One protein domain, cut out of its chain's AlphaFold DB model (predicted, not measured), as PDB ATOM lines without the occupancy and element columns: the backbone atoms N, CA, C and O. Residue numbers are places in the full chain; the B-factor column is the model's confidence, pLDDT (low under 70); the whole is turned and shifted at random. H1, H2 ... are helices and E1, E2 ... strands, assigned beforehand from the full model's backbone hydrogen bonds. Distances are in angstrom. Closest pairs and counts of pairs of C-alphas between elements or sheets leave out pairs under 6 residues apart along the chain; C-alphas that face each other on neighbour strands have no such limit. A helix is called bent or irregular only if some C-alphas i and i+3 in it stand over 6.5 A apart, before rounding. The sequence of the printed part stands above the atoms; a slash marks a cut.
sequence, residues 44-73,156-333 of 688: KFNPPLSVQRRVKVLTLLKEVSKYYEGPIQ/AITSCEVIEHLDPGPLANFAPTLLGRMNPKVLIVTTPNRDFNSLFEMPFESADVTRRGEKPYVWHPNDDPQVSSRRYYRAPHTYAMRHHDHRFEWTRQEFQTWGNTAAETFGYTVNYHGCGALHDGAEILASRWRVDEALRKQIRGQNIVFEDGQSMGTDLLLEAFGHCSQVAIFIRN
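This is residues 44 to 73 and 156 to 333 of the 688 residues of the protein "Small RNA 2'-O-methyltransferase" of Arthrobotrys oligospora (strain ATCC 24927 / CBS 115.81 / DSM 1491) (UniProt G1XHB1). A twisted four-stranded sheet, with H1 along one face and H5 along the other, makes a well-formed body at one end of an elongated model. Past one end of its strands lies a looser part with H3, H6, H7 and the short E4; H4 lies farther out still, and from it 39 residues with no named element lead back to H5. The printed part has 208 residues with seven named helices and five named strands, in the order H1 E1 H2 E2 H3 H4 H5 E3 E4 H6 H7 E5. The sheet, E1 E2 E5 E3, is mixed, and the class is mixed, helices and strands. The whole is compact, with a radius of gyration of the C-alphas of 19.5 A and spans of 63 by 37 by 31 A.

Begin at the sheet: E1, residues 156 to 160, is parallel to E2, residues 186 to 192, with N 159 and O 188 2.8 A apart. E2 is antiparallel to E5, residues 325 to 332, with N 326 and O 191 2.8 A apart. E5 is antiparallel to E3, residues 268 to 275, with N 269 and O 331 2.8 A apart. H1, residues 49 to 67, and H5, residues 252 to 266, lie on opposite faces, each at a height over the sheet of 8.8 A and along the strands: three layers, helices on both faces of a sheet. The closest C-alphas of H5 and E3 are those of Ala 263 and Thr 269, 5.6 A apart. H2, residues 168 to 181, only grazes the sheet and is irregular, C-alphas 172 and 175 being 7.1 A apart; E1, H2 and E2 form a strand-helix-strand unit, two parallel strands with a helix between, with a right-handed crossover. With residues 175 to 180 alone H2 touches H5, closest at the C-alphas of Gly 180 and Phe 266, 5.8 A. Farther out, H3, residues 194 to 201, is only just irregular, C-alphas 195 and 198 being 6.8 A apart. It only just touches H7, residues 314 to 321, with 3 pairs of C-alphas within 8 A, closest at Phe 196 and Phe 321, 4.8 A. H6, residues 288 to 301, is close to H7 but not clearly touching, the closest C-alphas, of Ile 299 and Ala 320, being 6.0 A apart. E4, residues 282 to 284, pairs with no named strand; its residues 282 to 283 pair antiparallel with residues 44 to 45. H4, residues 207 to 212, touches no helix. Every O i to N i+4 pair is within hydrogen-bond range in H1, H5, H6 and H7; H2 has 8 of 10, H4 1 of 2, and H3 0 of 4, with 4 of 5 O i to N i+3 pairs.

Find C-alpha 49 at (-29.620, -28.148, -37.866); from there H1 runs 26.5 A to C-alpha 67. E5 runs 23.1 A, ending at C-alpha 332, (-10.528, -47.500, -31.929); E3 spans 22.7 A, H5 20.9 A, E2 20.5 A and H6 20.0 A.

Look for the two farthest C-alphas, those of Gly 70 and Arg 212, 64.0 A apart. Residues 74 to 155 are not printed; C-alphas 73 and 156 are 8.2 A apart across the cut. The links H4 to H5 and H6 to H7 are long. Of the printed residues 69 have pLDDT under 70, among them residues 200 to 235 and 278 to 294.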
ATOM      1  N   LYS A  44     -38.043 -26.397 -41.384       59.91
ATOM      2  CA  LYS A  44     -37.332 -25.590 -40.389       59.91
ATOM      3  C   LYS A  44     -36.929 -26.462 -39.215       59.91
ATOM      4  O   LYS A  44     -37.776 -27.098 -38.605       59.91
ATOM      5  N   PHE A  45     -35.643 -26.466 -38.888       60.53
ATOM      6  CA  PHE A  45     -35.121 -27.133 -37.698       60.53
ATOM      7  C   PHE A  45     -35.072 -26.134 -36.541       60.53
ATOM      8  O   PHE A  45     -34.472 -25.066 -36.680       60.53
ATOM      9  N   ASN A  46     -35.677 -26.482 -35.408       52.88
ATOM     10  CA  ASN A  46     -35.626 -25.711 -34.173       52.88
ATOM     11  C   ASN A  46     -35.101 -26.591 -33.013       52.88
ATOM     12  O   ASN A  46     -35.813 -27.499 -32.582       52.88
ATOM     13  N   PRO A  47     -33.872 -26.363 -32.504       52.31
ATOM     14  CA  PRO A  47     -32.902 -25.361 -32.961       52.31
ATOM     15  C   PRO A  47     -32.352 -25.688 -34.367       52.31
ATOM     16  O   PRO A  47     -32.520 -26.823 -34.827       52.31
ATOM     17  N   PRO A  48     -31.684 -24.733 -35.052       66.88
ATOM     18  CA  PRO A  48     -31.145 -24.933 -36.398       66.88
ATOM     19  C   PRO A  48     -30.267 -26.183 -36.518       66.88
ATOM     20  O   PRO A  48     -29.525 -26.516 -35.593       66.88
ATOM     21  N   LEU A  49     -30.302 -26.860 -37.671       71.69
ATOM     22  CA  LEU A  49     -29.620 -28.148 -37.866       71.69
ATOM     23  C   LEU A  49     -28.111 -28.082 -37.578       71.69
ATOM     24  O   LEU A  49     -27.556 -29.003 -36.983       71.69
ATOM     25  N   SER A  50     -27.459 -26.969 -37.920       68.88
ATOM     26  CA  SER A  50     -26.048 -26.717 -37.600       68.88
ATOM     27  C   SER A  50     -25.779 -26.669 -36.090       68.88
ATOM     28  O   SER A  50     -24.768 -27.197 -35.635       68.88
ATOM     29  N   VAL A  51     -26.702 -26.118 -35.291       67.12
ATOM     30  CA  VAL A  51     -26.647 -26.157 -33.819       67.12
ATOM     31  C   VAL A  51     -26.866 -27.586 -33.319       67.12
ATOM     32  O   VAL A  51     -26.112 -28.051 -32.467       67.12
ATOM     33  N   GLN A  52     -27.845 -28.312 -33.876       72.38
ATOM     34  CA  GLN A  52     -28.093 -29.710 -33.502       72.38
ATOM     35  C   GLN A  52     -26.869 -30.601 -33.766       72.38
ATOM     36  O   GLN A  52     -26.530 -31.424 -32.917       72.38
ATOM     37  N   ARG A  53     -26.174 -30.418 -34.901       79.06
ATOM     38  CA  ARG A  53     -24.906 -31.107 -35.205       79.06
ATOM     39  C   ARG A  53     -23.849 -30.840 -34.135       79.06
ATOM     40  O   ARG A  53     -23.339 -31.799 -33.564       79.06
ATOM     41  N   ARG A  54     -23.575 -29.571 -33.803       75.31
ATOM     42  CA  ARG A  54     -22.576 -29.208 -32.778       75.31
ATOM     43  C   ARG A  54     -22.887 -29.820 -31.416       75.31
ATOM     44  O   ARG A  54     -22.023 -30.452 -30.817       75.31
ATOM     45  N   VAL A  55     -24.140 -29.711 -30.966       72.75
ATOM     46  CA  VAL A  55     -24.595 -30.335 -29.713       72.75
ATOM     47  C   VAL A  55     -24.411 -31.852 -29.767       72.75
ATOM     48  O   VAL A  55     -23.887 -32.427 -28.818       72.75
ATOM     49  N   LYS A  56     -24.765 -32.509 -30.880       80.69
ATOM     50  CA  LYS A  56     -24.610 -33.962 -31.025       80.69
ATOM     51  C   LYS A  56     -23.143 -34.401 -30.983       80.69
ATOM     52  O   LYS A  56     -22.842 -35.386 -30.311       80.69
ATOM     53  N   VAL A  57     -22.243 -33.671 -31.642       82.81
ATOM     54  CA  VAL A  57     -20.791 -33.921 -31.607       82.81
ATOM     55  C   VAL A  57     -20.247 -33.750 -30.185       82.81
ATOM     56  O   VAL A  57     -19.617 -34.670 -29.668       82.81
ATOM     57  N   LEU A  58     -20.576 -32.645 -29.505       79.69
ATOM     58  CA  LEU A  58     -20.194 -32.399 -28.109       79.69
ATOM     59  C   LEU A  58     -20.682 -33.510 -27.164       79.69
ATOM     60  O   LEU A  58     -19.916 -34.000 -26.334       79.69
ATOM     61  N   THR A  59     -21.944 -33.937 -27.292       79.62
ATOM     62  CA  THR A  59     -22.505 -35.035 -26.491       79.62
ATOM     63  C   THR A  59     -21.740 -36.337 -26.722       79.62
ATOM     64  O   THR A  59     -21.354 -36.988 -25.756       79.62
ATOM     65  N   LEU A  60     -21.467 -36.696 -27.979       87.00
ATOM     66  CA  LEU A  60     -20.734 -37.916 -28.321       87.00
ATOM     67  C   LEU A  60     -19.281 -37.898 -27.807       87.00
ATOM     68  O   LEU A  60     -18.808 -38.904 -27.279       87.00
ATOM     69  N   LEU A  61     -18.585 -36.759 -27.890       86.25
ATOM     70  CA  LEU A  61     -17.239 -36.592 -27.326       86.25
ATOM     71  C   LEU A  61     -17.236 -36.805 -25.803       86.25
ATOM     72  O   LEU A  61     -16.411 -37.561 -25.284       86.25
ATOM     73  N   LYS A  62     -18.196 -36.201 -25.089       82.25
ATOM     74  CA  LYS A  62     -18.383 -36.404 -23.642       82.25
ATOM     75  C   LYS A  62     -18.703 -37.853 -23.297       82.25
ATOM     76  O   LYS A  62     -18.122 -38.395 -22.359       82.25
ATOM     77  N   GLU A  63     -19.592 -38.500 -24.051       82.44
ATOM     78  CA  GLU A  63     -19.917 -39.916 -23.868       82.44
ATOM     79  C   GLU A  63     -18.667 -40.792 -23.999       82.44
ATOM     80  O   GLU A  63     -18.421 -41.625 -23.123       82.44
ATOM     81  N   VAL A  64     -17.831 -40.587 -25.025       85.94
ATOM     82  CA  VAL A  64     -16.621 -41.405 -25.172       85.94
ATOM     83  C   VAL A  64     -15.607 -41.122 -24.059       85.94
ATOM     84  O   VAL A  64     -15.192 -42.058 -23.374       85.94
ATOM     85  N   SER A  65     -15.297 -39.850 -23.790       86.31
ATOM     86  CA  SER A  65     -14.405 -39.428 -22.696       86.31
ATOM     87  C   SER A  65     -14.845 -39.977 -21.321       86.31
ATOM     88  O   SER A  65     -14.024 -40.400 -20.497       86.31
ATOM     89  N   LYS A  66     -16.162 -40.070 -21.079       77.12
ATOM     90  CA  LYS A  66     -16.754 -40.611 -19.847       77.12
ATOM     91  C   LYS A  66     -16.743 -42.137 -19.784       77.12
ATOM     92  O   LYS A  66     -16.299 -42.680 -18.770       77.12
ATOM     93  N   TYR A  67     -17.201 -42.837 -20.821       71.62
ATOM     94  CA  TYR A  67     -17.455 -44.285 -20.766       71.62
ATOM     95  C   TYR A  67     -16.277 -45.169 -21.204       71.62
ATOM     96  O   TYR A  67     -16.246 -46.350 -20.847       71.62
ATOM     97  N   TYR A  68     -15.294 -44.615 -21.913       73.12
ATOM     98  CA  TYR A  68     -14.143 -45.350 -22.445       73.12
ATOM     99  C   TYR A  68     -12.829 -44.908 -21.782       73.12
ATOM    100  O   TYR A  68     -12.781 -43.882 -21.104       73.12
ATOM    101  N   GLU A  69     -11.785 -45.730 -21.860       76.94
ATOM    102  CA  GLU A  69     -10.516 -45.502 -21.160       76.94
ATOM    103  C   GLU A  69      -9.696 -44.339 -21.738       76.94
ATOM    104  O   GLU A  69      -9.494 -44.223 -22.944       76.94
ATOM    105  N   GLY A  70      -9.182 -43.497 -20.832       74.25
ATOM    106  CA  GLY A  70      -8.493 -42.246 -21.150       74.25
ATOM    107  C   GLY A  70      -9.467 -41.108 -21.506       74.25
ATOM    108  O   GLY A  70     -10.242 -41.256 -22.447       74.25
ATOM    109  N   PRO A  71      -9.448 -39.961 -20.798       83.00
ATOM    110  CA  PRO A  71     -10.207 -38.792 -21.236       83.00
ATOM    111  C   PRO A  71      -9.676 -38.282 -22.584       83.00
ATOM    112  O   PRO A  71      -8.513 -38.519 -22.927       83.00
ATOM    113  N   ILE A  72     -10.522 -37.565 -23.321       90.88
ATOM    114  CA  ILE A  72     -10.118 -36.824 -24.523       90.88
ATOM    115  C   ILE A  72      -9.540 -35.481 -24.062       90.88
ATOM    116  O   ILE A  72     -10.246 -34.707 -23.415       90.88
ATOM    117  N   GLN A  73      -8.269 -35.225 -24.373       89.81
ATOM    118  CA  GLN A  73      -7.554 -33.988 -24.032       89.81
ATOM    119  C   GLN A  73      -7.127 -33.197 -25.273       89.81
ATOM    120  O   GLN A  73      -7.045 -31.970 -25.209       89.81
ATOM    121  N   ALA A 156      -9.032 -37.193 -30.265       96.31
ATOM    122  CA  ALA A 156     -10.235 -37.147 -31.079       96.31
ATOM    123  C   ALA A 156     -10.031 -36.330 -32.358       96.31
ATOM    124  O   ALA A 156      -9.329 -35.320 -32.366       96.31
ATOM    125  N   ILE A 157     -10.704 -36.743 -33.428       96.50
ATOM    126  CA  ILE A 157     -10.864 -35.956 -34.650       96.50
ATOM    127  C   ILE A 157     -12.361 -35.764 -34.910       96.50
ATOM    128  O   ILE A 157     -13.150 -36.696 -34.745       96.50
ATOM    129  N   THR A 158     -12.764 -34.568 -35.325       96.50
ATOM    130  CA  THR A 158     -14.123 -34.270 -35.795       96.50
ATOM    131  C   THR A 158     -14.066 -33.730 -37.215       96.50
ATOM    132  O   THR A 158     -13.191 -32.937 -37.536       96.50
ATOM    133  N   SER A 159     -14.995 -34.139 -38.071       95.75
ATOM    134  CA  SER A 159     -15.136 -33.600 -39.423       95.75
ATOM    135  C   SER A 159     -16.623 -33.481 -39.743       95.75
ATOM    136  O   SER A 159     -17.326 -34.488 -39.861       95.75
ATOM    137  N   CYS A 160     -17.125 -32.249 -39.760       91.44
ATOM    138  CA  CYS A 160     -18.557 -31.964 -39.734       91.44
ATOM    139  C   CYS A 160     -19.000 -31.335 -41.052       91.44
ATOM    140  O   CYS A 160     -18.755 -30.154 -41.258       91.44
ATOM    141  N   GLU A 161     -19.703 -32.099 -41.889       91.44
ATOM    142  CA  GLU A 161     -20.152 -31.676 -43.223       91.44
ATOM    143  C   GLU A 161     -18.972 -31.292 -44.142       91.44
ATOM    144  O   GLU A 161     -18.839 -30.164 -44.601       91.44
ATOM    145  N   VAL A 162     -18.047 -32.237 -44.341       92.94
ATOM    146  CA  VAL A 162     -16.806 -32.034 -45.123       92.94
ATOM    147  C   VAL A 162     -16.625 -33.116 -46.176       92.94
ATOM    148  O   VAL A 162     -16.186 -32.837 -47.289       92.94
ATOM    149  N   ILE A 163     -16.968 -34.363 -45.845       94.00
ATOM    150  CA  ILE A 163     -16.698 -35.523 -46.700       94.00
ATOM    151  C   ILE A 163     -17.425 -35.425 -48.051       94.00
ATOM    152  O   ILE A 163     -16.858 -35.796 -49.075       94.00
ATOM    153  N   GLU A 164     -18.623 -34.842 -48.074       91.81
ATOM    154  CA  GLU A 164     -19.409 -34.535 -49.272       91.81
ATOM    155  C   GLU A 164     -18.788 -33.460 -50.175       91.81
ATOM    156  O   GLU A 164     -19.119 -33.418 -51.356       91.81
ATOM    157  N   HIS A 165     -17.870 -32.625 -49.676       88.75
ATOM    158  CA  HIS A 165     -17.153 -31.616 -50.469       88.75
ATOM    159  C   HIS A 165     -15.894 -32.190 -51.152       88.75
ATOM    160  O   HIS A 165     -15.276 -31.521 -51.984       88.75
ATOM    161  N   LEU A 166     -15.524 -33.442 -50.853       87.31
ATOM    162  CA  LEU A 166     -14.296 -34.068 -51.342       87.31
ATOM    163  C   LEU A 166     -14.447 -34.661 -52.746       87.31
ATOM    164  O   LEU A 166     -15.286 -35.526 -53.004       87.31
ATOM    165  N   ASP A 167     -13.577 -34.234 -53.661       87.31
ATOM    166  CA  ASP A 167     -13.419 -34.896 -54.956       87.31
ATOM    167  C   ASP A 167     -12.836 -36.325 -54.779       87.31
ATOM    168  O   ASP A 167     -12.278 -36.649 -53.725       87.31
ATOM    169  N   PRO A 168     -12.946 -37.225 -55.782       85.88
ATOM    170  CA  PRO A 168     -12.693 -38.660 -55.589       85.88
ATOM    171  C   PRO A 168     -11.293 -39.051 -55.084       85.88
ATOM    172  O   PRO A 168     -11.152 -40.103 -54.463       85.88
ATOM    173  N   GLY A 169     -10.267 -38.233 -55.344       87.06
ATOM    174  CA  GLY A 169      -8.911 -38.426 -54.814       87.06
ATOM    175  C   GLY A 169      -8.847 -38.191 -53.298       87.06
ATOM    176  O   GLY A 169      -8.630 -39.158 -52.562       87.06
ATOM    177  N   PRO A 170      -9.119 -36.959 -52.824       87.19
ATOM    178  CA  PRO A 170      -9.225 -36.654 -51.398       87.19
ATOM    179  C   PRO A 170     -10.166 -37.602 -50.641       87.19
ATOM    180  O   PRO A 170      -9.807 -38.121 -49.584       87.19
ATOM    181  N   LEU A 171     -11.332 -37.927 -51.212       90.44
ATOM    182  CA  LEU A 171     -12.285 -38.866 -50.610       90.44
ATOM    183  C   LEU A 171     -11.675 -40.259 -50.364       90.44
ATOM    184  O   LEU A 171     -11.896 -40.857 -49.310       90.44
ATOM    185  N   ALA A 172     -10.884 -40.774 -51.313       88.00
ATOM    186  CA  ALA A 172     -10.188 -42.049 -51.163       88.00
ATOM    187  C   ALA A 172      -9.074 -41.996 -50.098       88.00
ATOM    188  O   ALA A 172      -8.797 -43.009 -49.457       88.00
ATOM    189  N   ASN A 173      -8.470 -40.825 -49.874       89.38
ATOM    190  CA  ASN A 173      -7.439 -40.602 -48.857       89.38
ATOM    191  C   ASN A 173      -7.997 -40.300 -47.452       89.38
ATOM    192  O   ASN A 173      -7.272 -40.480 -46.473       89.38
ATOM    193  N   PHE A 174      -9.269 -39.908 -47.321       93.06
ATOM    194  CA  PHE A 174      -9.883 -39.478 -46.055       93.06
ATOM    195  C   PHE A 174      -9.749 -40.505 -44.919       93.06
ATOM    196  O   PHE A 174      -9.120 -40.228 -43.897       93.06
ATOM    197  N   ALA A 175     -10.271 -41.724 -45.098       92.75
ATOM    198  CA  ALA A 175     -10.158 -42.774 -44.080       92.75
ATOM    199  C   ALA A 175      -8.701 -43.260 -43.862       92.75
ATOM    200  O   ALA A 175      -8.285 -43.321 -42.702       92.75
ATOM    201  N   PRO A 176      -7.883 -43.530 -44.906       90.19
ATOM    202  CA  PRO A 176      -6.461 -43.845 -44.736       90.19
ATOM    203  C   PRO A 176      -5.663 -42.804 -43.948       90.19
ATOM    204  O   PRO A 176      -4.802 -43.180 -43.151       90.19
ATOM    205  N   THR A 177      -5.931 -41.510 -44.131       89.81
ATOM    206  CA  THR A 177      -5.249 -40.461 -43.369       89.81
ATOM    207  C   THR A 177      -5.784 -40.365 -41.945       89.81
ATOM    208  O   THR A 177      -4.995 -40.477 -41.008       89.81
ATOM    209  N   LEU A 178      -7.098 -40.211 -41.752       92.88
ATOM    210  CA  LEU A 178      -7.654 -39.928 -40.425       92.88
ATOM    211  C   LEU A 178      -7.690 -41.158 -39.507       92.88
ATOM    212  O   LEU A 178      -7.283 -41.057 -38.356       92.88
ATOM    213  N   LEU A 179      -8.117 -42.326 -39.993       92.31
ATOM    214  CA  LEU A 179      -8.149 -43.558 -39.189       92.31
ATOM    215  C   LEU A 179      -6.814 -44.316 -39.234       92.31
ATOM    216  O   LEU A 179      -6.422 -44.924 -38.247       92.31
ATOM    217  N   GLY A 180      -6.103 -44.279 -40.366       91.50
ATOM    218  CA  GLY A 180      -4.854 -45.027 -40.551       91.50
ATOM    219  C   GLY A 180      -3.596 -44.304 -40.058       91.50
ATOM    220  O   GLY A 180      -2.864 -44.840 -39.229       91.50
ATOM    221  N   ARG A 181      -3.308 -43.104 -40.585       88.56
ATOM    222  CA  ARG A 181      -2.072 -42.352 -40.269       88.56
ATOM    223  C   ARG A 181      -2.169 -41.592 -38.947       88.56
ATOM    224  O   ARG A 181      -1.263 -41.696 -38.126       88.56
ATOM    225  N   MET A 182      -3.250 -40.836 -38.758       87.81
ATOM    226  CA  MET A 182      -3.498 -40.042 -37.548       87.81
ATOM    227  C   MET A 182      -3.928 -40.914 -36.368       87.81
ATOM    228  O   MET A 182      -3.529 -40.649 -35.236       87.81
ATOM    229  N   ASN A 183      -4.693 -41.975 -36.648       92.12
ATOM    230  CA  ASN A 183      -5.034 -43.048 -35.716       92.12
ATOM    231  C   ASN A 183      -5.546 -42.560 -34.333       92.12
ATOM    232  O   ASN A 183      -5.022 -42.992 -33.300       92.12
ATOM    233  N   PRO A 184      -6.544 -41.653 -34.263       94.75
ATOM    234  CA  PRO A 184      -7.068 -41.139 -32.997       94.75
ATOM    235  C   PRO A 184      -7.807 -42.231 -32.210       94.75
ATOM    236  O   PRO A 184      -8.187 -43.264 -32.763       94.75
ATOM    237  N   LYS A 185      -8.092 -41.996 -30.925       94.62
ATOM    238  CA  LYS A 185      -9.009 -42.863 -30.157       94.62
ATOM    239  C   LYS A 185     -10.430 -42.786 -30.724       94.62
ATOM    240  O   LYS A 185     -11.153 -43.784 -30.703       94.62
ATOM    241  N   VAL A 186     -10.814 -41.604 -31.218       96.81
ATOM    242  CA  VAL A 186     -12.157 -41.283 -31.722       96.81
ATOM    243  C   VAL A 186     -12.080 -40.499 -33.032       96.81
ATOM    244  O   VAL A 186     -11.337 -39.527 -33.118       96.81
ATOM    245  N   LEU A 187     -12.898 -40.856 -34.019       97.94
ATOM    246  CA  LEU A 187     -13.224 -39.989 -35.158       97.94
ATOM    247  C   LEU A 187     -14.745 -39.816 -35.226       97.94
ATOM    248  O   LEU A 187     -15.475 -40.806 -35.191       97.94
ATOM    249  N   ILE A 188     -15.233 -38.582 -35.348       98.12
ATOM    250  CA  ILE A 188     -16.647 -38.280 -35.610       98.12
ATOM    251  C   ILE A 188     -16.762 -37.636 -36.991       98.12
ATOM    252  O   ILE A 188     -16.105 -36.634 -37.257       98.12
ATOM    253  N   VAL A 189     -17.609 -38.201 -37.852       98.06
ATOM    254  CA  VAL A 189     -17.891 -37.692 -39.203       98.06
ATOM    255  C   VAL A 189     -19.375 -37.359 -39.312       98.06
ATOM    256  O   VAL A 189     -20.205 -38.207 -38.970       98.06
ATOM    257  N   THR A 190     -19.722 -36.170 -39.808       95.56
ATOM    258  CA  THR A 190     -21.104 -35.828 -40.199       95.56
ATOM    259  C   THR A 190     -21.203 -35.549 -41.692       95.56
ATOM    260  O   THR A 190     -20.237 -35.091 -42.299       95.56
ATOM    261  N   THR A 191     -22.356 -35.870 -42.280       95.62
ATOM    262  CA  THR A 191     -22.657 -35.637 -43.700       95.62
ATOM    263  C   THR A 191     -24.183 -35.640 -43.929       95.62
ATOM    264  O   THR A 191     -24.913 -36.277 -43.153       95.62
ATOM    265  N   PRO A 192     -24.722 -34.968 -44.961       93.56
ATOM    266  CA  PRO A 192     -26.124 -35.032 -45.358       93.56
ATOM    267  C   PRO A 192     -26.668 -36.454 -45.556       93.56
ATOM    268  O   PRO A 192     -25.964 -37.391 -45.932       93.56
ATOM    269  N   ASN A 193     -27.972 -36.616 -45.329       92.94
ATOM    270  CA  ASN A 193     -28.703 -37.845 -45.638       92.94
ATOM    271  C   ASN A 193     -29.524 -37.704 -46.926       92.94
ATOM    272  O   ASN A 193     -30.588 -37.077 -46.905       92.94
ATOM    273  N   ARG A 194     -29.107 -38.358 -48.016       89.88
ATOM    274  CA  ARG A 194     -29.850 -38.325 -49.287       89.88
ATOM    275  C   ARG A 194     -31.283 -38.862 -49.161       89.88
ATOM    276  O   ARG A 194     -32.166 -38.362 -49.853       89.88
ATOM    277  N   ASP A 195     -31.548 -39.812 -48.258       87.50
ATOM    278  CA  ASP A 195     -32.895 -40.384 -48.054       87.50
ATOM    279  C   ASP A 195     -33.904 -39.312 -47.599       87.50
ATOM    280  O   ASP A 195     -35.081 -39.329 -47.974       87.50
ATOM    281  N   PHE A 196     -33.420 -38.332 -46.833       85.94
ATOM    282  CA  PHE A 196     -34.204 -37.224 -46.294       85.94
ATOM    283  C   PHE A 196     -34.509 -36.145 -47.352       85.94
ATOM    284  O   PHE A 196     -35.439 -35.362 -47.172       85.94
ATOM    285  N   ASN A 197     -33.775 -36.096 -48.475       83.00
ATOM    286  CA  ASN A 197     -33.869 -34.990 -49.443       83.00
ATOM    287  C   ASN A 197     -35.271 -34.824 -50.040       83.00
ATOM    288  O   ASN A 197     -35.710 -33.703 -50.290       83.00
ATOM    289  N   SER A 198     -35.988 -35.936 -50.206       76.06
ATOM    290  CA  SER A 198     -37.371 -35.973 -50.696       76.06
ATOM    291  C   SER A 198     -38.348 -35.128 -49.863       76.06
ATOM    292  O   SER A 198     -39.355 -34.653 -50.387       76.06
ATOM    293  N   LEU A 199     -38.046 -34.874 -48.587       73.81
ATOM    294  CA  LEU A 199     -38.880 -34.050 -47.713       73.81
ATOM    295  C   LEU A 199     -38.778 -32.548 -48.033       73.81
ATOM    296  O   LEU A 199     -39.737 -31.816 -47.789       73.81
ATOM    297  N   PHE A 200     -37.665 -32.077 -48.610       69.81
ATOM    298  CA  PHE A 200     -37.533 -30.686 -49.073       69.81
ATOM    299  C   PHE A 200     -38.337 -30.415 -50.362       69.81
ATOM    300  O   PHE A 200     -38.493 -29.264 -50.756       69.81
ATOM    301  N   GLU A 201     -38.875 -31.455 -51.011       60.50
ATOM    302  CA  GLU A 201     -39.715 -31.353 -52.217       60.50
ATOM    303  C   GLU A 201     -41.234 -31.362 -51.908       60.50
ATOM    304  O   GLU A 201     -42.063 -31.442 -52.816       60.50
ATOM    305  N   MET A 202     -41.626 -31.314 -50.629       59.66
ATOM    306  CA  MET A 202     -43.025 -31.407 -50.175       59.66
ATOM    307  C   MET A 202     -43.835 -30.134 -50.490       59.66
ATOM    308  O   MET A 202     -43.293 -29.057 -50.307       59.66
ATOM    309  N   PRO A 203     -45.124 -30.182 -50.895       50.62
ATOM    310  CA  PRO A 203     -45.864 -28.992 -51.353       50.62
ATOM    311  C   PRO A 203     -46.046 -27.882 -50.302       50.62
ATOM    312  O   PRO A 203     -46.280 -28.169 -49.127       50.62
ATOM    313  N   PHE A 204     -46.055 -26.617 -50.744       49.22
ATOM    314  CA  PHE A 204     -46.304 -25.444 -49.893       49.22
ATOM    315  C   PHE A 204     -47.730 -24.898 -50.043       49.22
ATOM    316  O   PHE A 204     -48.310 -24.881 -51.131       49.22
ATOM    317  N   GLU A 205     -48.269 -24.370 -48.944       49.38
ATOM    318  CA  GLU A 205     -49.480 -23.552 -48.938       49.38
ATOM    319  C   GLU A 205     -49.195 -22.214 -48.273       49.38
ATOM    320  O   GLU A 205     -48.913 -22.147 -47.078       49.38
ATOM    321  N   SER A 206     -49.345 -21.131 -49.032       48.53
ATOM    322  CA  SER A 206     -49.375 -19.801 -48.441       48.53
ATOM    323  C   SER A 206     -50.745 -19.492 -47.836       48.53
ATOM    324  O   SER A 206     -51.777 -20.055 -48.221       48.53
ATOM    325  N   ALA A 207     -50.770 -18.510 -46.933       44.84
ATOM    326  CA  ALA A 207     -52.004 -17.961 -46.375       44.84
ATOM    327  C   ALA A 207     -52.946 -17.353 -47.444       44.84
ATOM    328  O   ALA A 207     -54.132 -17.159 -47.183       44.84
ATOM    329  N   ASP A 208     -52.444 -17.077 -48.653       47.19
ATOM    330  CA  ASP A 208     -53.245 -16.563 -49.765       47.19
ATOM    331  C   ASP A 208     -53.904 -17.661 -50.607       47.19
ATOM    332  O   ASP A 208     -54.993 -17.428 -51.133       47.19
ATOM    333  N   VAL A 209     -53.301 -18.853 -50.709       50.88
ATOM    334  CA  VAL A 209     -53.903 -20.005 -51.412       50.88
ATOM    335  C   VAL A 209     -55.134 -20.504 -50.652       50.88
ATOM    336  O   VAL A 209     -56.195 -20.730 -51.238       50.88
ATOM    337  N   THR A 210     -55.023 -20.609 -49.324       44.94
ATOM    338  CA  THR A 210     -56.127 -21.033 -48.445       44.94
ATOM    339  C   THR A 210     -57.308 -20.058 -48.467       44.94
ATOM    340  O   THR A 210     -58.454 -20.502 -48.447       44.94
ATOM    341  N   ARG A 211     -57.063 -18.746 -48.607       50.47
ATOM    342  CA  ARG A 211     -58.120 -17.726 -48.762       50.47
ATOM    343  C   ARG A 211     -58.876 -17.790 -50.092       50.47
ATOM    344  O   ARG A 211     -60.017 -17.340 -50.144       50.47
ATOM    345  N   ARG A 212     -58.264 -18.315 -51.159       51.59
ATOM    346  CA  ARG A 212     -58.858 -18.356 -52.513       51.59
ATOM    347  C   ARG A 212     -59.495 -19.696 -52.874       51.59
ATOM    348  O   ARG A 212     -60.193 -19.782 -53.879       51.59
ATOM    349  N   GLY A 213     -59.259 -20.741 -52.078       48.59
ATOM    350  CA  GLY A 213     -59.697 -22.104 -52.401       48.59
ATOM    351  C   GLY A 213     -58.950 -22.713 -53.595       48.59
ATOM    352  O   GLY A 213     -59.439 -23.654 -54.220       48.59
ATOM    353  N   GLU A 214     -57.780 -22.170 -53.927       47.84
ATOM    354  CA  GLU A 214     -56.949 -22.630 -55.035       47.84
ATOM    355  C   GLU A 214     -56.254 -23.961 -54.690       47.84
ATOM    356  O   GLU A 214     -56.135 -24.365 -53.526       47.84
ATOM    357  N   LYS A 215     -55.809 -24.696 -55.718       46.41
ATOM    358  CA  LYS A 215     -55.001 -25.903 -55.496       46.41
ATOM    359  C   LYS A 215     -53.646 -25.497 -54.897       46.41
ATOM    360  O   LYS A 215     -53.103 -24.477 -55.311       46.41
ATOM    361  N   PRO A 216     -53.093 -26.285 -53.955       47.47
ATOM    362  CA  PRO A 216     -51.790 -25.995 -53.376       47.47
ATOM    363  C   PRO A 216     -50.740 -26.031 -54.481       47.47
ATOM    364  O   PRO A 216     -50.803 -26.880 -55.377       47.47
ATOM    365  N   TYR A 217     -49.787 -25.108 -54.417       46.09
ATOM    366  CA  TYR A 217     -48.712 -25.048 -55.390       46.09
ATOM    367  C   TYR A 217     -47.734 -26.194 -55.116       46.09
ATOM    368  O   TYR A 217     -46.928 -26.161 -54.183       46.09
ATOM    369  N   VAL A 218     -47.848 -27.247 -55.923       45.19
ATOM    370  CA  VAL A 218     -46.829 -28.291 -56.018       45.19
ATOM    371  C   VAL A 218     -45.708 -27.700 -56.858       45.19
ATOM    372  O   VAL A 218     -45.782 -27.736 -58.080       45.19
ATOM    373  N   TRP A 219     -44.720 -27.106 -56.190       43.78
ATOM    374  CA  TRP A 219     -43.568 -26.504 -56.851       43.78
ATOM    375  C   TRP A 219     -42.850 -27.553 -57.712       43.78
ATOM    376  O   TRP A 219     -42.242 -28.484 -57.177       43.78
ATOM    377  N   HIS A 220     -42.910 -27.414 -59.039       44.34
ATOM    378  CA  HIS A 220     -42.021 -28.146 -59.934       44.34
ATOM    379  C   HIS A 220     -40.785 -27.298 -60.275       44.34
ATOM    380  O   HIS A 220     -40.885 -26.085 -60.455       44.34
ATOM    381  N   PRO A 221     -39.610 -27.921 -60.477       41.41
ATOM    382  CA  PRO A 221     -38.386 -27.206 -60.854       41.41
ATOM    383  C   PRO A 221     -38.432 -26.530 -62.224       41.41
ATOM    384  O   PRO A 221     -37.565 -25.719 -62.527       41.41
ATOM    385  N   ASN A 222     -39.430 -26.869 -63.037       43.78
ATOM    386  CA  ASN A 222     -39.656 -26.271 -64.344       43.78
ATOM    387  C   ASN A 222     -40.597 -25.052 -64.273       43.78
ATOM    388  O   ASN A 222     -40.724 -24.347 -65.271       43.78
ATOM    389  N   ASP A 223     -41.262 -24.819 -63.133       39.91
ATOM    390  CA  ASP A 223     -42.235 -23.732 -62.961       39.91
ATOM    391  C   ASP A 223     -41.557 -22.389 -62.646       39.91
ATOM    392  O   ASP A 223     -42.136 -21.331 -62.889       39.91
ATOM    393  N   ASP A 224     -40.323 -22.424 -62.131       43.41
ATOM    394  CA  ASP A 224     -39.513 -21.240 -61.853       43.41
ATOM    395  C   ASP A 224     -38.189 -21.289 -62.643       43.41
ATOM    396  O   ASP A 224     -37.306 -22.101 -62.326       43.41
ATOM    397  N   PRO A 225     -38.006 -20.406 -63.649       39.25
ATOM    398  CA  PRO A 225     -36.766 -20.314 -64.416       39.25
ATOM    399  C   PRO A 225     -35.515 -20.128 -63.544       39.25
ATOM    400  O   PRO A 225     -34.460 -20.651 -63.898       39.25
ATOM    401  N   GLN A 226     -35.630 -19.447 -62.396       45.50
ATOM    402  CA  GLN A 226     -34.528 -19.165 -61.466       45.50
ATOM    403  C   GLN A 226     -34.246 -20.300 -60.470       45.50
ATOM    404  O   GLN A 226     -33.262 -20.233 -59.735       45.50
ATOM    405  N   VAL A 227     -35.090 -21.338 -60.411       40.88
ATOM    406  CA  VAL A 227     -34.904 -22.481 -59.493       40.88
ATOM    407  C   VAL A 227     -34.596 -23.775 -60.254       40.88
ATOM    408  O   VAL A 227     -34.040 -24.706 -59.668       40.88
ATOM    409  N   SER A 228     -34.786 -23.798 -61.579       41.75
ATOM    410  CA  SER A 228     -34.163 -24.804 -62.454       41.75
ATOM    411  C   SER A 228     -32.630 -24.888 -62.275       41.75
ATOM    412  O   SER A 228     -32.050 -25.959 -62.440       41.75
ATOM    413  N   SER A 229     -31.991 -23.792 -61.839       44.62
ATOM    414  CA  SER A 229     -30.563 -23.668 -61.512       44.62
ATOM    415  C   SER A 229     -30.190 -23.934 -60.041       44.62
ATOM    416  O   SER A 229     -29.003 -24.022 -59.736       44.62
ATOM    417  N   ARG A 230     -31.157 -24.096 -59.121       49.66
ATOM    418  CA  ARG A 230     -30.893 -24.423 -57.696       49.66
ATOM    419  C   ARG A 230     -30.893 -25.924 -57.392       49.66
ATOM    420  O   ARG A 230     -30.723 -26.320 -56.243       49.66
ATOM    421  N   ARG A 231     -31.110 -26.779 -58.396       57.91
ATOM    422  CA  ARG A 231     -30.888 -28.224 -58.261       57.91
ATOM    423  C   ARG A 231     -29.469 -28.545 -58.684       57.91
ATOM    424  O   ARG A 231     -29.149 -28.539 -59.871       57.91
ATOM    425  N   TYR A 232     -28.634 -28.854 -57.707       62.72
ATOM    426  CA  TYR A 232     -27.224 -29.094 -57.946       62.72
ATOM    427  C   TYR A 232     -27.012 -30.547 -58.368       62.72
ATOM    428  O   TYR A 232     -27.118 -31.476 -57.569       62.72
ATOM    429  N   TYR A 233     -26.781 -30.737 -59.666       69.06
ATOM    430  CA  TYR A 233     -26.441 -32.019 -60.271       69.06
ATOM    431  C   TYR A 233     -24.963 -32.010 -60.653       69.06
ATOM    432  O   TYR A 233     -24.528 -31.168 -61.439       69.06
ATOM    433  N   ARG A 234     -24.200 -32.987 -60.159       68.81
ATOM    434  CA  ARG A 234     -22.793 -33.182 -60.529       68.81
ATOM    435  C   ARG A 234     -22.620 -34.557 -61.158       68.81
ATOM    436  O   ARG A 234     -22.786 -35.570 -60.479       68.81
ATOM    437  N   ALA A 235     -22.277 -34.602 -62.444       61.00
ATOM    438  CA  ALA A 235     -21.976 -35.856 -63.132       61.00
ATOM    439  C   ALA A 235     -20.882 -36.642 -62.368       61.00
ATOM    440  O   ALA A 235     -19.927 -36.027 -61.893       61.00
ATOM    441  N   PRO A 236     -20.997 -37.978 -62.229       77.62
ATOM    442  CA  PRO A 236     -21.951 -38.873 -62.893       77.62
ATOM    443  C   PRO A 236     -23.305 -39.050 -62.171       77.62
ATOM    444  O   PRO A 236     -24.108 -39.878 -62.595       77.62
ATOM    445  N   HIS A 237     -23.572 -38.322 -61.084       77.94
ATOM    446  CA  HIS A 237     -24.771 -38.514 -60.266       77.94
ATOM    447  C   HIS A 237     -26.050 -38.055 -60.980       77.94
ATOM    448  O   HIS A 237     -26.100 -36.986 -61.585       77.94
ATOM    449  N   THR A 238     -27.114 -38.855 -60.870       79.94
ATOM    450  CA  THR A 238     -28.432 -38.588 -61.481       79.94
ATOM    451  C   THR A 238     -29.448 -37.990 -60.500       79.94
ATOM    452  O   THR A 238     -30.637 -37.923 -60.809       79.94
ATOM    453  N   TYR A 239     -29.008 -37.601 -59.303       76.81
ATOM    454  CA  TYR A 239     -29.831 -37.029 -58.236       76.81
ATOM    455  C   TYR A 239     -29.387 -35.597 -57.915       76.81
ATOM    456  O   TYR A 239     -28.239 -35.233 -58.164       76.81
ATOM    457  N   ALA A 240     -30.306 -34.798 -57.371       71.12
ATOM    458  CA  ALA A 240     -30.021 -33.437 -56.927       71.12
ATOM    459  C   ALA A 240     -29.444 -33.433 -55.503       71.12
ATOM    460  O   ALA A 240     -29.880 -34.209 -54.647       71.12
ATOM    461  N   MET A 241     -28.492 -32.537 -55.269       77.50
ATOM    462  CA  MET A 241     -27.866 -32.266 -53.975       77.50
ATOM    463  C   MET A 241     -28.468 -30.995 -53.359       77.50
ATOM    464  O   MET A 241     -29.021 -30.149 -54.067       77.50
ATOM    465  N   ARG A 242     -28.384 -30.871 -52.033       71.44
ATOM    466  CA  ARG A 242     -28.879 -29.734 -51.240       71.44
ATOM    467  C   ARG A 242     -28.059 -28.467 -51.448       71.44
ATOM    468  O   ARG A 242     -28.594 -27.378 -51.265       71.44
ATOM    469  N   HIS A 243     -26.782 -28.617 -51.784       71.44
ATOM    470  CA  HIS A 243     -25.855 -27.511 -51.964       71.44
ATOM    471  C   HIS A 243     -24.973 -27.698 -53.206       71.44
ATOM    472  O   HIS A 243     -24.899 -28.791 -53.769       71.44
ATOM    473  N   HIS A 244     -24.383 -26.599 -53.681       73.06
ATOM    474  CA  HIS A 244     -23.809 -26.491 -55.024       73.06
ATOM    475  C   HIS A 244     -22.358 -26.966 -55.130       73.06
ATOM    476  O   HIS A 244     -21.917 -27.419 -56.188       73.06
ATOM    477  N   ASP A 245     -21.634 -26.887 -54.021       75.31
ATOM    478  CA  ASP A 245     -20.275 -27.393 -53.855       75.31
ATOM    479  C   ASP A 245     -20.235 -28.897 -53.522       75.31
ATOM    480  O   ASP A 245     -19.180 -29.517 -53.682       75.31
ATOM    481  N   HIS A 246     -21.359 -29.509 -53.126       83.44
ATOM    482  CA  HIS A 246     -21.420 -30.937 -52.835       83.44
ATOM    483  C   HIS A 246     -20.967 -31.743 -54.065       83.44
ATOM    484  O   HIS A 246     -21.334 -31.500 -55.220       83.44
ATOM    485  N   ARG A 247     -20.108 -32.724 -53.810       85.25
ATOM    486  CA  ARG A 247     -19.555 -33.650 -54.802       85.25
ATOM    487  C   ARG A 247     -20.452 -34.868 -54.973       85.25
ATOM    488  O   ARG A 247     -20.563 -35.399 -56.079       85.25
ATOM    489  N   PHE A 248     -21.087 -35.278 -53.880       88.94
ATOM    490  CA  PHE A 248     -22.057 -36.358 -53.757       88.94
ATOM    491  C   PHE A 248     -22.882 -36.146 -52.478       88.94
ATOM    492  O   PHE A 248     -22.485 -35.391 -51.598       88.94
ATOM    493  N   GLU A 249     -23.992 -36.868 -52.332       90.12
ATOM    494  CA  GLU A 249     -24.653 -37.052 -51.034       90.12
ATOM    495  C   GLU A 249     -25.009 -38.524 -50.854       90.12
ATOM    496  O   GLU A 249     -25.604 -39.139 -51.746       90.12
ATOM    497  N   TRP A 250     -24.661 -39.102 -49.706       93.69
ATOM    498  CA  TRP A 250     -24.902 -40.518 -49.435       93.69
ATOM    499  C   TRP A 250     -26.273 -40.784 -48.809       93.69
ATOM    500  O   TRP A 250     -26.763 -40.030 -47.968       93.69
ATOM    501  N   THR A 251     -26.878 -41.911 -49.178       94.19
ATOM    502  CA  THR A 251     -27.959 -42.538 -48.396       94.19
ATOM    503  C   THR A 251     -27.420 -43.091 -47.080       94.19
ATOM    504  O   THR A 251     -26.205 -43.242 -46.901       94.19
ATOM    505  N   ARG A 252     -28.321 -43.507 -46.180       94.12
ATOM    506  CA  ARG A 252     -27.924 -44.266 -44.983       94.12
ATOM    507  C   ARG A 252     -27.155 -45.537 -45.331       94.12
ATOM    508  O   ARG A 252     -26.165 -45.844 -44.675       94.12
ATOM    509  N   GLN A 253     -27.557 -46.248 -46.386       95.19
ATOM    510  CA  GLN A 253     -26.888 -47.479 -46.805       95.19
ATOM    511  C   GLN A 253     -25.480 -47.222 -47.362       95.19
ATOM    512  O   GLN A 253     -24.554 -47.961 -47.032       95.19
ATOM    513  N   GLU A 254     -25.294 -46.190 -48.188       95.69
ATOM    514  CA  GLU A 254     -23.984 -45.844 -48.759       95.69
ATOM    515  C   GLU A 254     -23.010 -45.391 -47.659       95.69
ATOM    516  O   GLU A 254     -21.904 -45.928 -47.566       95.69
ATOM    517  N   PHE A 255     -23.448 -44.501 -46.760       97.69
ATOM    518  CA  PHE A 255     -22.637 -44.024 -45.634       97.69
ATOM    519  C   PHE A 255     -22.292 -45.145 -44.642       97.69
ATOM    520  O   PHE A 255     -21.153 -45.240 -44.175       97.69
ATOM    521  N   GLN A 256     -23.238 -46.050 -44.358       97.62
ATOM    522  CA  GLN A 256     -22.972 -47.230 -43.532       97.62
ATOM    523  C   GLN A 256     -22.011 -48.208 -44.214       97.62
ATOM    524  O   GLN A 256     -21.107 -48.726 -43.567       97.62
ATOM    525  N   THR A 257     -22.147 -48.438 -45.522       98.00
ATOM    526  CA  THR A 257     -21.239 -49.327 -46.269       98.00
ATOM    527  C   THR A 257     -19.808 -48.787 -46.247       98.00
ATOM    528  O   THR A 257     -18.877 -49.529 -45.929       98.00
ATOM    529  N   TRP A 258     -19.633 -47.487 -46.509       98.00
ATOM    530  CA  TRP A 258     -18.339 -46.811 -46.410       98.00
ATOM    531  C   TRP A 258     -17.762 -46.890 -44.988       98.00
ATOM    532  O   TRP A 258     -16.637 -47.357 -44.806       98.00
ATOM    533  N   GLY A 259     -18.543 -46.503 -43.973       97.62
ATOM    534  CA  GLY A 259     -18.069 -46.446 -42.590       97.62
ATOM    535  C   GLY A 259     -17.739 -47.819 -42.001       97.62
ATOM    536  O   GLY A 259     -16.701 -47.961 -41.362       97.62
ATOM    537  N   ASN A 260     -18.539 -48.853 -42.272       98.19
ATOM    538  CA  ASN A 260     -18.238 -50.222 -41.841       98.19
ATOM    539  C   ASN A 260     -16.937 -50.732 -42.483       98.19
ATOM    540  O   ASN A 260     -16.082 -51.269 -41.783       98.19
ATOM    541  N   THR A 261     -16.750 -50.489 -43.787       97.44
ATOM    542  CA  THR A 261     -15.524 -50.874 -44.512       97.44
ATOM    543  C   THR A 261     -14.296 -50.163 -43.939       97.44
ATOM    544  O   THR A 261     -13.265 -50.792 -43.705       97.44
ATOM    545  N   ALA A 262     -14.398 -48.858 -43.671       96.88
ATOM    546  CA  ALA A 262     -13.324 -48.077 -43.064       96.88
ATOM    547  C   ALA A 262     -13.006 -48.551 -41.632       96.88
ATOM    548  O   ALA A 262     -11.838 -48.714 -41.282       96.88
ATOM    549  N   ALA A 263     -14.030 -48.831 -40.823       97.00
ATOM    550  CA  ALA A 263     -13.866 -49.307 -39.456       97.00
ATOM    551  C   ALA A 263     -13.172 -50.680 -39.398       97.00
ATOM    552  O   ALA A 263     -12.190 -50.837 -38.673       97.00
ATOM    553  N   GLU A 264     -13.612 -51.637 -40.223       96.81
ATOM    554  CA  GLU A 264     -12.978 -52.955 -40.352       96.81
ATOM    555  C   GLU A 264     -11.520 -52.839 -40.828       96.81
ATOM    556  O   GLU A 264     -10.627 -53.440 -40.231       96.81
ATOM    557  N   THR A 265     -11.263 -52.011 -41.847       97.06
ATOM    558  CA  THR A 265      -9.925 -51.841 -42.447       97.06
ATOM    559  C   THR A 265      -8.900 -51.261 -41.468       97.06
ATOM    560  O   THR A 265      -7.747 -51.689 -41.471       97.06
ATOM    561  N   PHE A 266      -9.298 -50.289 -40.638       96.75
ATOM    562  CA  PHE A 266      -8.376 -49.548 -39.764       96.75
ATOM    563  C   PHE A 266      -8.432 -49.954 -38.283       96.75
ATOM    564  O   PHE A 266      -7.716 -49.382 -37.468       96.75
ATOM    565  N   GLY A 267      -9.239 -50.954 -37.912       95.44
ATOM    566  CA  GLY A 267      -9.294 -51.456 -36.534       95.44
ATOM    567  C   GLY A 267     -10.126 -50.589 -35.582       95.44
ATOM    568  O   GLY A 267      -9.751 -50.399 -34.423       95.44
ATOM    569  N   TYR A 268     -11.269 -50.099 -36.058       96.94
ATOM    570  CA  TYR A 268     -12.254 -49.339 -35.288       96.94
ATOM    571  C   TYR A 268     -13.591 -50.091 -35.206       96.94
ATOM    572  O   TYR A 268     -13.882 -50.991 -35.993       96.94
ATOM    573  N   THR A 269     -14.432 -49.678 -34.264       95.69
ATOM    574  CA  THR A 269     -15.867 -49.963 -34.218       95.69
ATOM    575  C   THR A 269     -16.603 -48.676 -34.574       95.69
ATOM    576  O   THR A 269     -16.288 -47.627 -34.014       95.69
ATOM    577  N   VAL A 270     -17.590 -48.734 -35.471       97.19
ATOM    578  CA  VAL A 270     -18.400 -47.569 -35.863       97.19
ATOM    579  C   VAL A 270     -19.827 -47.675 -35.322       97.19
ATOM    580  O   VAL A 270     -20.452 -48.729 -35.404       97.19
ATOM    581  N   ASN A 271     -20.347 -46.580 -34.764       95.88
ATOM    582  CA  ASN A 271     -21.757 -46.433 -34.394       95.88
ATOM    583  C   ASN A 271     -22.388 -45.283 -35.185       95.88
ATOM    584  O   ASN A 271     -21.729 -44.280 -35.461       95.88
ATOM    585  N   TYR A 272     -23.673 -45.415 -35.514       94.50
ATOM    586  CA  TYR A 272     -24.403 -44.452 -36.338       94.50
ATOM    587  C   TYR A 272     -25.484 -43.724 -35.537       94.50
ATOM    588  O   TYR A 272     -26.245 -44.325 -34.777       94.50
ATOM    589  N   HIS A 273     -25.566 -42.417 -35.753       93.50
ATOM    590  CA  HIS A 273     -26.543 -41.497 -35.185       93.50
ATOM    591  C   HIS A 273     -26.973 -40.480 -36.260       93.50
ATOM    592  O   HIS A 273     -26.591 -40.577 -37.427       93.50
ATOM    593  N   GLY A 274     -27.746 -39.471 -35.868       87.31
ATOM    594  CA  GLY A 274     -28.020 -38.307 -36.702       87.31
ATOM    595  C   GLY A 274     -28.620 -37.161 -35.893       87.31
ATOM    596  O   GLY A 274     -28.690 -37.236 -34.664       87.31
ATOM    597  N   CYS A 275     -29.040 -36.106 -36.589       82.06
ATOM    598  CA  CYS A 275     -29.836 -35.010 -36.038       82.06
ATOM    599  C   CYS A 275     -30.798 -34.421 -37.088       82.06
ATOM    600  O   CYS A 275     -30.634 -34.623 -38.296       82.06
ATOM    601  N   GLY A 276     -31.836 -33.722 -36.626       74.00
ATOM    602  CA  GLY A 276     -32.926 -33.244 -37.472       74.00
ATOM    603  C   GLY A 276     -33.824 -34.368 -37.990       74.00
ATOM    604  O   GLY A 276     -34.025 -34.480 -39.196       74.00
ATOM    605  N   ALA A 277     -34.339 -35.229 -37.108       72.50
ATOM    606  CA  ALA A 277     -35.459 -36.105 -37.457       72.50
ATOM    607  C   ALA A 277     -36.775 -35.304 -37.508       72.50
ATOM    608  O   ALA A 277     -36.912 -34.284 -36.833       72.50
ATOM    609  N   LEU A 278     -37.782 -35.796 -38.243       65.88
ATOM    610  CA  LEU A 278     -39.110 -35.155 -38.336       65.88
ATOM    611  C   LEU A 278     -39.845 -34.996 -36.991       65.88
ATOM    612  O   LEU A 278     -40.774 -34.204 -36.892       65.88
ATOM    613  N   HIS A 279     -39.443 -35.736 -35.957       59.94
ATOM    614  CA  HIS A 279     -39.990 -35.617 -34.603       59.94
ATOM    615  C   HIS A 279     -39.108 -34.791 -33.644       59.94
ATOM    616  O   HIS A 279     -39.576 -34.410 -32.573       59.94
ATOM    617  N   ASP A 280     -37.883 -34.443 -34.055       48.50
ATOM    618  CA  ASP A 280     -36.878 -33.718 -33.261       48.50
ATOM    619  C   ASP A 280     -36.787 -32.239 -33.677       48.50
ATOM    620  O   ASP A 280     -35.727 -31.704 -34.015       48.50
ATOM    621  N   GLY A 281     -37.941 -31.567 -33.685       43.19
ATOM    622  CA  GLY A 281     -38.030 -30.128 -33.956       43.19
ATOM    623  C   GLY A 281     -37.858 -29.732 -35.425       43.19
ATOM    624  O   GLY A 281     -37.574 -28.569 -35.700       43.19
ATOM    625  N   ALA A 282     -38.014 -30.664 -36.369       51.53
ATOM    626  CA  ALA A 282     -38.113 -30.348 -37.793       51.53
ATOM    627  C   ALA A 282     -39.584 -30.116 -38.191       51.53
ATOM    628  O   ALA A 282     -40.389 -31.046 -38.221       51.53
ATOM    629  N   GLU A 283     -39.940 -28.875 -38.507       55.47
ATOM    630  CA  GLU A 283     -41.298 -28.468 -38.872       55.47
ATOM    631  C   GLU A 283     -41.483 -28.447 -40.395       55.47
ATOM    632  O   GLU A 283     -40.779 -27.730 -41.107       55.47
ATOM    633  N   ILE A 284     -42.474 -29.196 -40.896       60.88
ATOM    634  CA  ILE A 284     -42.966 -29.078 -42.277       60.88
ATOM    635  C   ILE A 284     -44.047 -27.991 -42.301       60.88
ATOM    636  O   ILE A 284     -45.146 -28.187 -41.780       60.88
ATOM    637  N   LEU A 285     -43.752 -26.852 -42.928       52.88
ATOM    638  CA  LEU A 285     -44.658 -25.700 -43.000       52.88
ATOM    639  C   LEU A 285     -45.747 -25.876 -44.077       52.88
ATOM    640  O   LEU A 285     -45.713 -25.228 -45.123       52.88
ATOM    641  N   ALA A 286     -46.718 -26.760 -43.827       51.91
ATOM    642  CA  ALA A 286     -47.875 -26.977 -44.701       51.91
ATOM    643  C   ALA A 286     -49.099 -27.571 -43.966       51.91
ATOM    644  O   ALA A 286     -49.017 -28.035 -42.827       51.91
ATOM    645  N   SER A 287     -50.260 -27.575 -44.632       44.94
ATOM    646  CA  SER A 287     -51.524 -28.079 -44.073       44.94
ATOM    647  C   SER A 287     -51.456 -29.582 -43.767       44.94
ATOM    648  O   SER A 287     -51.294 -30.409 -44.668       44.94
ATOM    649  N   ARG A 288     -51.647 -29.941 -42.487       49.84
ATOM    650  CA  ARG A 288     -51.357 -31.269 -41.900       49.84
ATOM    651  C   ARG A 288     -51.845 -32.467 -42.724       49.84
ATOM    652  O   ARG A 288     -51.097 -33.421 -42.878       49.84
ATOM    653  N   TRP A 289     -53.054 -32.418 -43.285       47.91
ATOM    654  CA  TRP A 289     -53.645 -33.531 -44.048       47.91
ATOM    655  C   TRP A 289     -53.028 -33.750 -45.443       47.91
ATOM    656  O   TRP A 289     -53.056 -34.868 -45.954       47.91
ATOM    657  N   ARG A 290     -52.454 -32.712 -46.068       52.03
ATOM    658  CA  ARG A 290     -51.745 -32.824 -47.360       52.03
ATOM    659  C   ARG A 290     -50.303 -33.285 -47.178       52.03
ATOM    660  O   ARG A 290     -49.812 -34.059 -47.995       52.03
ATOM    661  N   VAL A 291     -49.667 -32.871 -46.080       61.50
ATOM    662  CA  VAL A 291     -48.380 -33.420 -45.628       61.50
ATOM    663  C   VAL A 291     -48.516 -34.918 -45.343       61.50
ATOM    664  O   VAL A 291     -47.721 -35.705 -45.842       61.50
ATOM    665  N   ASP A 292     -49.566 -35.312 -44.617       64.69
ATOM    666  CA  ASP A 292     -49.876 -36.702 -44.256       64.69
ATOM    667  C   ASP A 292     -49.989 -37.615 -45.503       64.69
ATOM    668  O   ASP A 292     -49.364 -38.671 -45.567       64.69
ATOM    669  N   GLU A 293     -50.693 -37.178 -46.554       65.38
ATOM    670  CA  GLU A 293     -50.815 -37.938 -47.813       65.38
ATOM    671  C   GLU A 293     -49.517 -37.971 -48.645       65.38
ATOM    672  O   GLU A 293     -49.145 -39.013 -49.192       65.38
ATOM    673  N   ALA A 294     -48.791 -36.853 -48.738       64.25
ATOM    674  CA  ALA A 294     -47.545 -36.799 -49.503       64.25
ATOM    675  C   ALA A 294     -46.420 -37.629 -48.847       64.25
ATOM    676  O   ALA A 294     -45.721 -38.360 -49.553       64.25
ATOM    677  N   LEU A 295     -46.326 -37.625 -47.510       73.12
ATOM    678  CA  LEU A 295     -45.447 -38.520 -46.748       73.12
ATOM    679  C   LEU A 295     -45.805 -39.991 -46.999       73.12
ATOM    680  O   LEU A 295     -44.928 -40.776 -47.356       73.12
ATOM    681  N   ARG A 296     -47.088 -40.372 -46.914       73.94
ATOM    682  CA  ARG A 296     -47.544 -41.744 -47.225       73.94
ATOM    683  C   ARG A 296     -47.161 -42.192 -48.633       73.94
ATOM    684  O   ARG A 296     -46.757 -43.340 -48.821       73.94
ATOM    685  N   LYS A 297     -47.264 -41.303 -49.624       72.00
ATOM    686  CA  LYS A 297     -46.839 -41.578 -51.003       72.00
ATOM    687  C   LYS A 297     -45.327 -41.816 -51.099       72.00
ATOM    688  O   LYS A 297     -44.915 -42.736 -51.803       72.00
ATOM    689  N   GLN A 298     -44.513 -41.028 -50.393       73.75
ATOM    690  CA  GLN A 298     -43.058 -41.208 -50.347       73.75
ATOM    691  C   GLN A 298     -42.660 -42.507 -49.623       73.75
ATOM    692  O   GLN A 298     -41.879 -43.279 -50.176       73.75
ATOM    693  N   ILE A 299     -43.270 -42.814 -48.473       78.69
ATOM    694  CA  ILE A 299     -43.066 -44.063 -47.708       78.69
ATOM    695  C   ILE A 299     -43.393 -45.296 -48.570       78.69
ATOM    696  O   ILE A 299     -42.581 -46.216 -48.680       78.69
ATOM    697  N   ARG A 300     -44.535 -45.288 -49.279       78.38
ATOM    698  CA  ARG A 300     -44.895 -46.341 -50.253       78.38
ATOM    699  C   ARG A 300     -43.864 -46.470 -51.377       78.38
ATOM    700  O   ARG A 300     -43.558 -47.582 -51.797       78.38
ATOM    701  N   GLY A 301     -43.308 -45.349 -51.842       72.75
ATOM    702  CA  GLY A 301     -42.234 -45.313 -52.840       72.75
ATOM    703  C   GLY A 301     -40.919 -45.957 -52.380       72.75
ATOM    704  O   GLY A 301     -40.130 -46.375 -53.222       72.75
ATOM    705  N   GLN A 302     -40.704 -46.096 -51.069       73.19
ATOM    706  CA  GLN A 302     -39.557 -46.789 -50.472       73.19
ATOM    707  C   GLN A 302     -39.821 -48.286 -50.193       73.19
ATOM    708  O   GLN A 302     -39.001 -48.947 -49.563       73.19
ATOM    709  N   ASN A 303     -40.943 -48.843 -50.670       75.06
ATOM    710  CA  ASN A 303     -41.419 -50.211 -50.391       75.06
ATOM    711  C   ASN A 303     -41.763 -50.500 -48.913       75.06
ATOM    712  O   ASN A 303     -41.916 -51.663 -48.537       75.06
ATOM    713  N   ILE A 304     -41.936 -49.467 -48.084       76.38
ATOM    714  CA  ILE A 304     -42.395 -49.622 -46.699       76.38
ATOM    715  C   ILE A 304     -43.924 -49.754 -46.707       76.38
ATOM    716  O   ILE A 304     -44.644 -48.884 -47.206       76.38
ATOM    717  N   VAL A 305     -44.429 -50.865 -46.168       71.12
ATOM    718  CA  VAL A 305     -45.866 -51.164 -46.097       71.12
ATOM    719  C   VAL A 305     -46.436 -50.607 -44.793       71.12
ATOM    720  O   VAL A 305     -45.987 -50.982 -43.716       71.12
ATOM    721  N   PHE A 306     -47.455 -49.752 -44.889       69.88
ATOM    722  CA  PHE A 306     -48.246 -49.274 -43.750       69.88
ATOM    723  C   PHE A 306     -49.746 -49.435 -44.063       69.88
ATOM    724  O   PHE A 306     -50.142 -49.373 -45.233       69.88
ATOM    725  N   GLU A 307     -50.581 -49.641 -43.042       67.00
ATOM    726  CA  GLU A 307     -52.021 -49.875 -43.229       67.00
ATOM    727  C   GLU A 307     -52.814 -48.571 -43.450       67.00
ATOM    728  O   GLU A 307     -52.563 -47.547 -42.810       67.00
ATOM    729  N   ASP A 308     -53.815 -48.599 -44.338       59.59
ATOM    730  CA  ASP A 308     -54.701 -47.448 -44.561       59.59
ATOM    731  C   ASP A 308     -55.455 -47.084 -43.268       59.59
ATOM    732  O   ASP A 308     -56.205 -47.883 -42.711       59.59
ATOM    733  N   GLY A 309     -55.261 -45.849 -42.795       58.03
ATOM    734  CA  GLY A 309     -55.819 -45.351 -41.532       58.03
ATOM    735  C   GLY A 309     -54.882 -45.463 -40.320       58.03
ATOM    736  O   GLY A 309     -55.200 -44.912 -39.266       58.03
ATOM    737  N   GLN A 310     -53.712 -46.097 -40.453       60.94
ATOM    738  CA  GLN A 310     -52.686 -46.079 -39.411       60.94
ATOM    739  C   GLN A 310     -52.097 -44.663 -39.254       60.94
ATOM    740  O   GLN A 310     -51.754 -43.985 -40.230       60.94
ATOM    741  N   SER A 311     -51.962 -44.209 -38.005       60.31
ATOM    742  CA  SER A 311     -51.259 -42.961 -37.688       60.31
ATOM    743  C   SER A 311     -49.767 -43.117 -37.988       60.31
ATOM    744  O   SER A 311     -49.163 -44.105 -37.566       60.31
ATOM    745  N   MET A 312     -49.155 -42.147 -38.674       65.31
ATOM    746  CA  MET A 312     -47.706 -42.155 -38.893       65.31
ATOM    747  C   MET A 312     -46.986 -41.814 -37.587       65.31
ATOM    748  O   MET A 312     -46.885 -40.652 -37.194       65.31
ATOM    749  N   GLY A 313     -46.528 -42.856 -36.892       62.94
ATOM    750  CA  GLY A 313     -45.706 -42.729 -35.695       62.94
ATOM    751  C   GLY A 313     -44.317 -42.161 -35.994       62.94
ATOM    752  O   GLY A 313     -43.837 -42.203 -37.128       62.94
ATOM    753  N   THR A 314     -43.655 -41.672 -34.945       66.19
ATOM    754  CA  THR A 314     -42.269 -41.174 -34.980       66.19
ATOM    755  C   THR A 314     -41.308 -42.183 -35.597       66.19
ATOM    756  O   THR A 314     -40.456 -41.812 -36.402       66.19
ATOM    757  N   ASP A 315     -41.506 -43.456 -35.261       71.56
ATOM    758  CA  ASP A 315     -40.625 -44.561 -35.621       71.56
ATOM    759  C   ASP A 315     -40.713 -44.866 -37.121       71.56
ATOM    760  O   ASP A 315     -39.685 -45.038 -37.763       71.56
ATOM    761  N   LEU A 316     -41.916 -44.814 -37.709       73.69
ATOM    762  CA  LEU A 316     -42.132 -45.001 -39.151       73.69
ATOM    763  C   LEU A 316     -41.503 -43.864 -39.974       73.69
ATOM    764  O   LEU A 316     -40.921 -44.103 -41.031       73.69
ATOM    765  N   LEU A 317     -41.592 -42.621 -39.488       74.50
ATOM    766  CA  LEU A 317     -40.944 -41.475 -40.135       74.50
ATOM    767  C   LEU A 317     -39.413 -41.564 -40.040       74.50
ATOM    768  O   LEU A 317     -38.716 -41.216 -40.993       74.50
ATOM    769  N   LEU A 318     -38.888 -42.058 -38.914       76.75
ATOM    770  CA  LEU A 318     -37.456 -42.294 -38.724       76.75
ATOM    771  C   LEU A 318     -36.945 -43.484 -39.554       76.75
ATOM    772  O   LEU A 318     -35.842 -43.428 -40.093       76.75
ATOM    773  N   GLU A 319     -37.742 -44.540 -39.699       81.62
ATOM    774  CA  GLU A 319     -37.443 -45.684 -40.561       81.62
ATOM    775  C   GLU A 319     -37.355 -45.243 -42.028       81.62
ATOM    776  O   GLU A 319     -36.332 -45.472 -42.679       81.62
ATOM    777  N   ALA A 320     -38.361 -44.516 -42.520       80.12
ATOM    778  CA  ALA A 320     -38.423 -44.052 -43.903       80.12
ATOM    779  C   ALA A 320     -37.347 -43.009 -44.254       80.12
ATOM    780  O   ALA A 320     -36.578 -43.183 -45.200       80.12
ATOM    781  N   PHE A 321     -37.248 -41.923 -43.485       82.38
ATOM    782  CA  PHE A 321     -36.421 -40.768 -43.864       82.38
ATOM    783  C   PHE A 321     -35.130 -40.641 -43.053       82.38
ATOM    784  O   PHE A 321     -34.173 -40.017 -43.509       82.38
ATOM    785  N   GLY A 322     -35.069 -41.244 -41.866       86.50
ATOM    786  CA  GLY A 322     -33.950 -41.077 -40.946       86.50
ATOM    787  C   GLY A 322     -33.835 -39.653 -40.400       86.50
ATOM    788  O   GLY A 322     -34.818 -38.932 -40.223       86.50
ATOM    789  N   HIS A 323     -32.596 -39.263 -40.121       89.00
ATOM    790  CA  HIS A 323     -32.220 -37.917 -39.700       89.00
ATOM    791  C   HIS A 323     -31.786 -37.079 -40.910       89.00
ATOM    792  O   HIS A 323     -31.284 -37.634 -41.887       89.00
ATOM    793  N   CYS A 324     -31.919 -35.755 -40.844       86.19
ATOM    794  CA  CYS A 324     -31.504 -34.853 -41.919       86.19
ATOM    795  C   CYS A 324     -29.981 -34.834 -42.147       86.19
ATOM    796  O   CYS A 324     -29.542 -34.878 -43.302       86.19
ATOM    797  N   SER A 325     -29.189 -34.810 -41.068       89.06
ATOM    798  CA  SER A 325     -27.739 -35.072 -41.096       89.06
ATOM    799  C   SER A 325     -27.443 -36.413 -40.428       89.06
ATOM    800  O   SER A 325     -28.023 -36.757 -39.393       89.06
ATOM    801  N   GLN A 326     -26.520 -37.157 -41.024       95.75
ATOM    802  CA  GLN A 326     -25.991 -38.423 -40.530       95.75
ATOM    803  C   GLN A 326     -24.751 -38.158 -39.680       95.75
ATOM    804  O   GLN A 326     -24.007 -37.218 -39.946       95.75
ATOM    805  N   VAL A 327     -24.510 -38.996 -38.674       96.62
ATOM    806  CA  VAL A 327     -23.310 -38.927 -37.832       96.62
ATOM    807  C   VAL A 327     -22.760 -40.337 -37.643       96.62
ATOM    808  O   VAL A 327     -23.479 -41.214 -37.168       96.62
ATOM    809  N   ALA A 328     -21.494 -40.561 -37.980       97.81
ATOM    810  CA  ALA A 328     -20.763 -41.779 -37.642       97.81
ATOM    811  C   ALA A 328     -19.712 -41.462 -36.577       97.81
ATOM    812  O   ALA A 328     -18.955 -40.504 -36.724       97.81
ATOM    813  N   ILE A 329     -19.651 -42.275 -35.521       97.75
ATOM    814  CA  ILE A 329     -18.573 -42.235 -34.532       97.75
ATOM    815  C   ILE A 329     -17.772 -43.533 -34.582       97.75
ATOM    816  O   ILE A 329     -18.287 -44.612 -34.293       97.75
ATOM    817  N   PHE A 330     -16.503 -43.401 -34.943       97.88
ATOM    818  CA  PHE A 330     -15.504 -44.455 -34.955       97.88
ATOM    819  C   PHE A 330     -14.751 -44.421 -33.626       97.88
ATOM    820  O   PHE A 330     -14.230 -43.378 -33.236       97.88
ATOM    821  N   ILE A 331     -14.676 -45.558 -32.939       95.81
ATOM    822  CA  ILE A 331     -13.936 -45.740 -31.685       95.81
ATOM    823  C   ILE A 331     -12.906 -46.843 -31.919       95.81
ATOM    824  O   ILE A 331     -13.261 -47.920 -32.398       95.81
ATOM    825  N   ARG A 332     -11.631 -46.571 -31.637       94.31
ATOM    826  CA  ARG A 332     -10.528 -47.500 -31.929       94.31
ATOM    827  C   ARG A 332     -10.643 -48.767 -31.071       94.31
ATOM    828  O   ARG A 332     -10.974 -48.683 -29.894       94.31
ATOM    829  N   ASN A 333     -10.400 -49.951 -31.636       91.75
ATOM    830  CA  ASN A 333     -10.754 -51.226 -30.980       91.75
ATOM    831  C   ASN A 333      -9.910 -51.581 -29.737       91.75
ATOM    832  O   ASN A 333     -10.288 -52.469 -28.975       91.75
TER     833      ASN A 333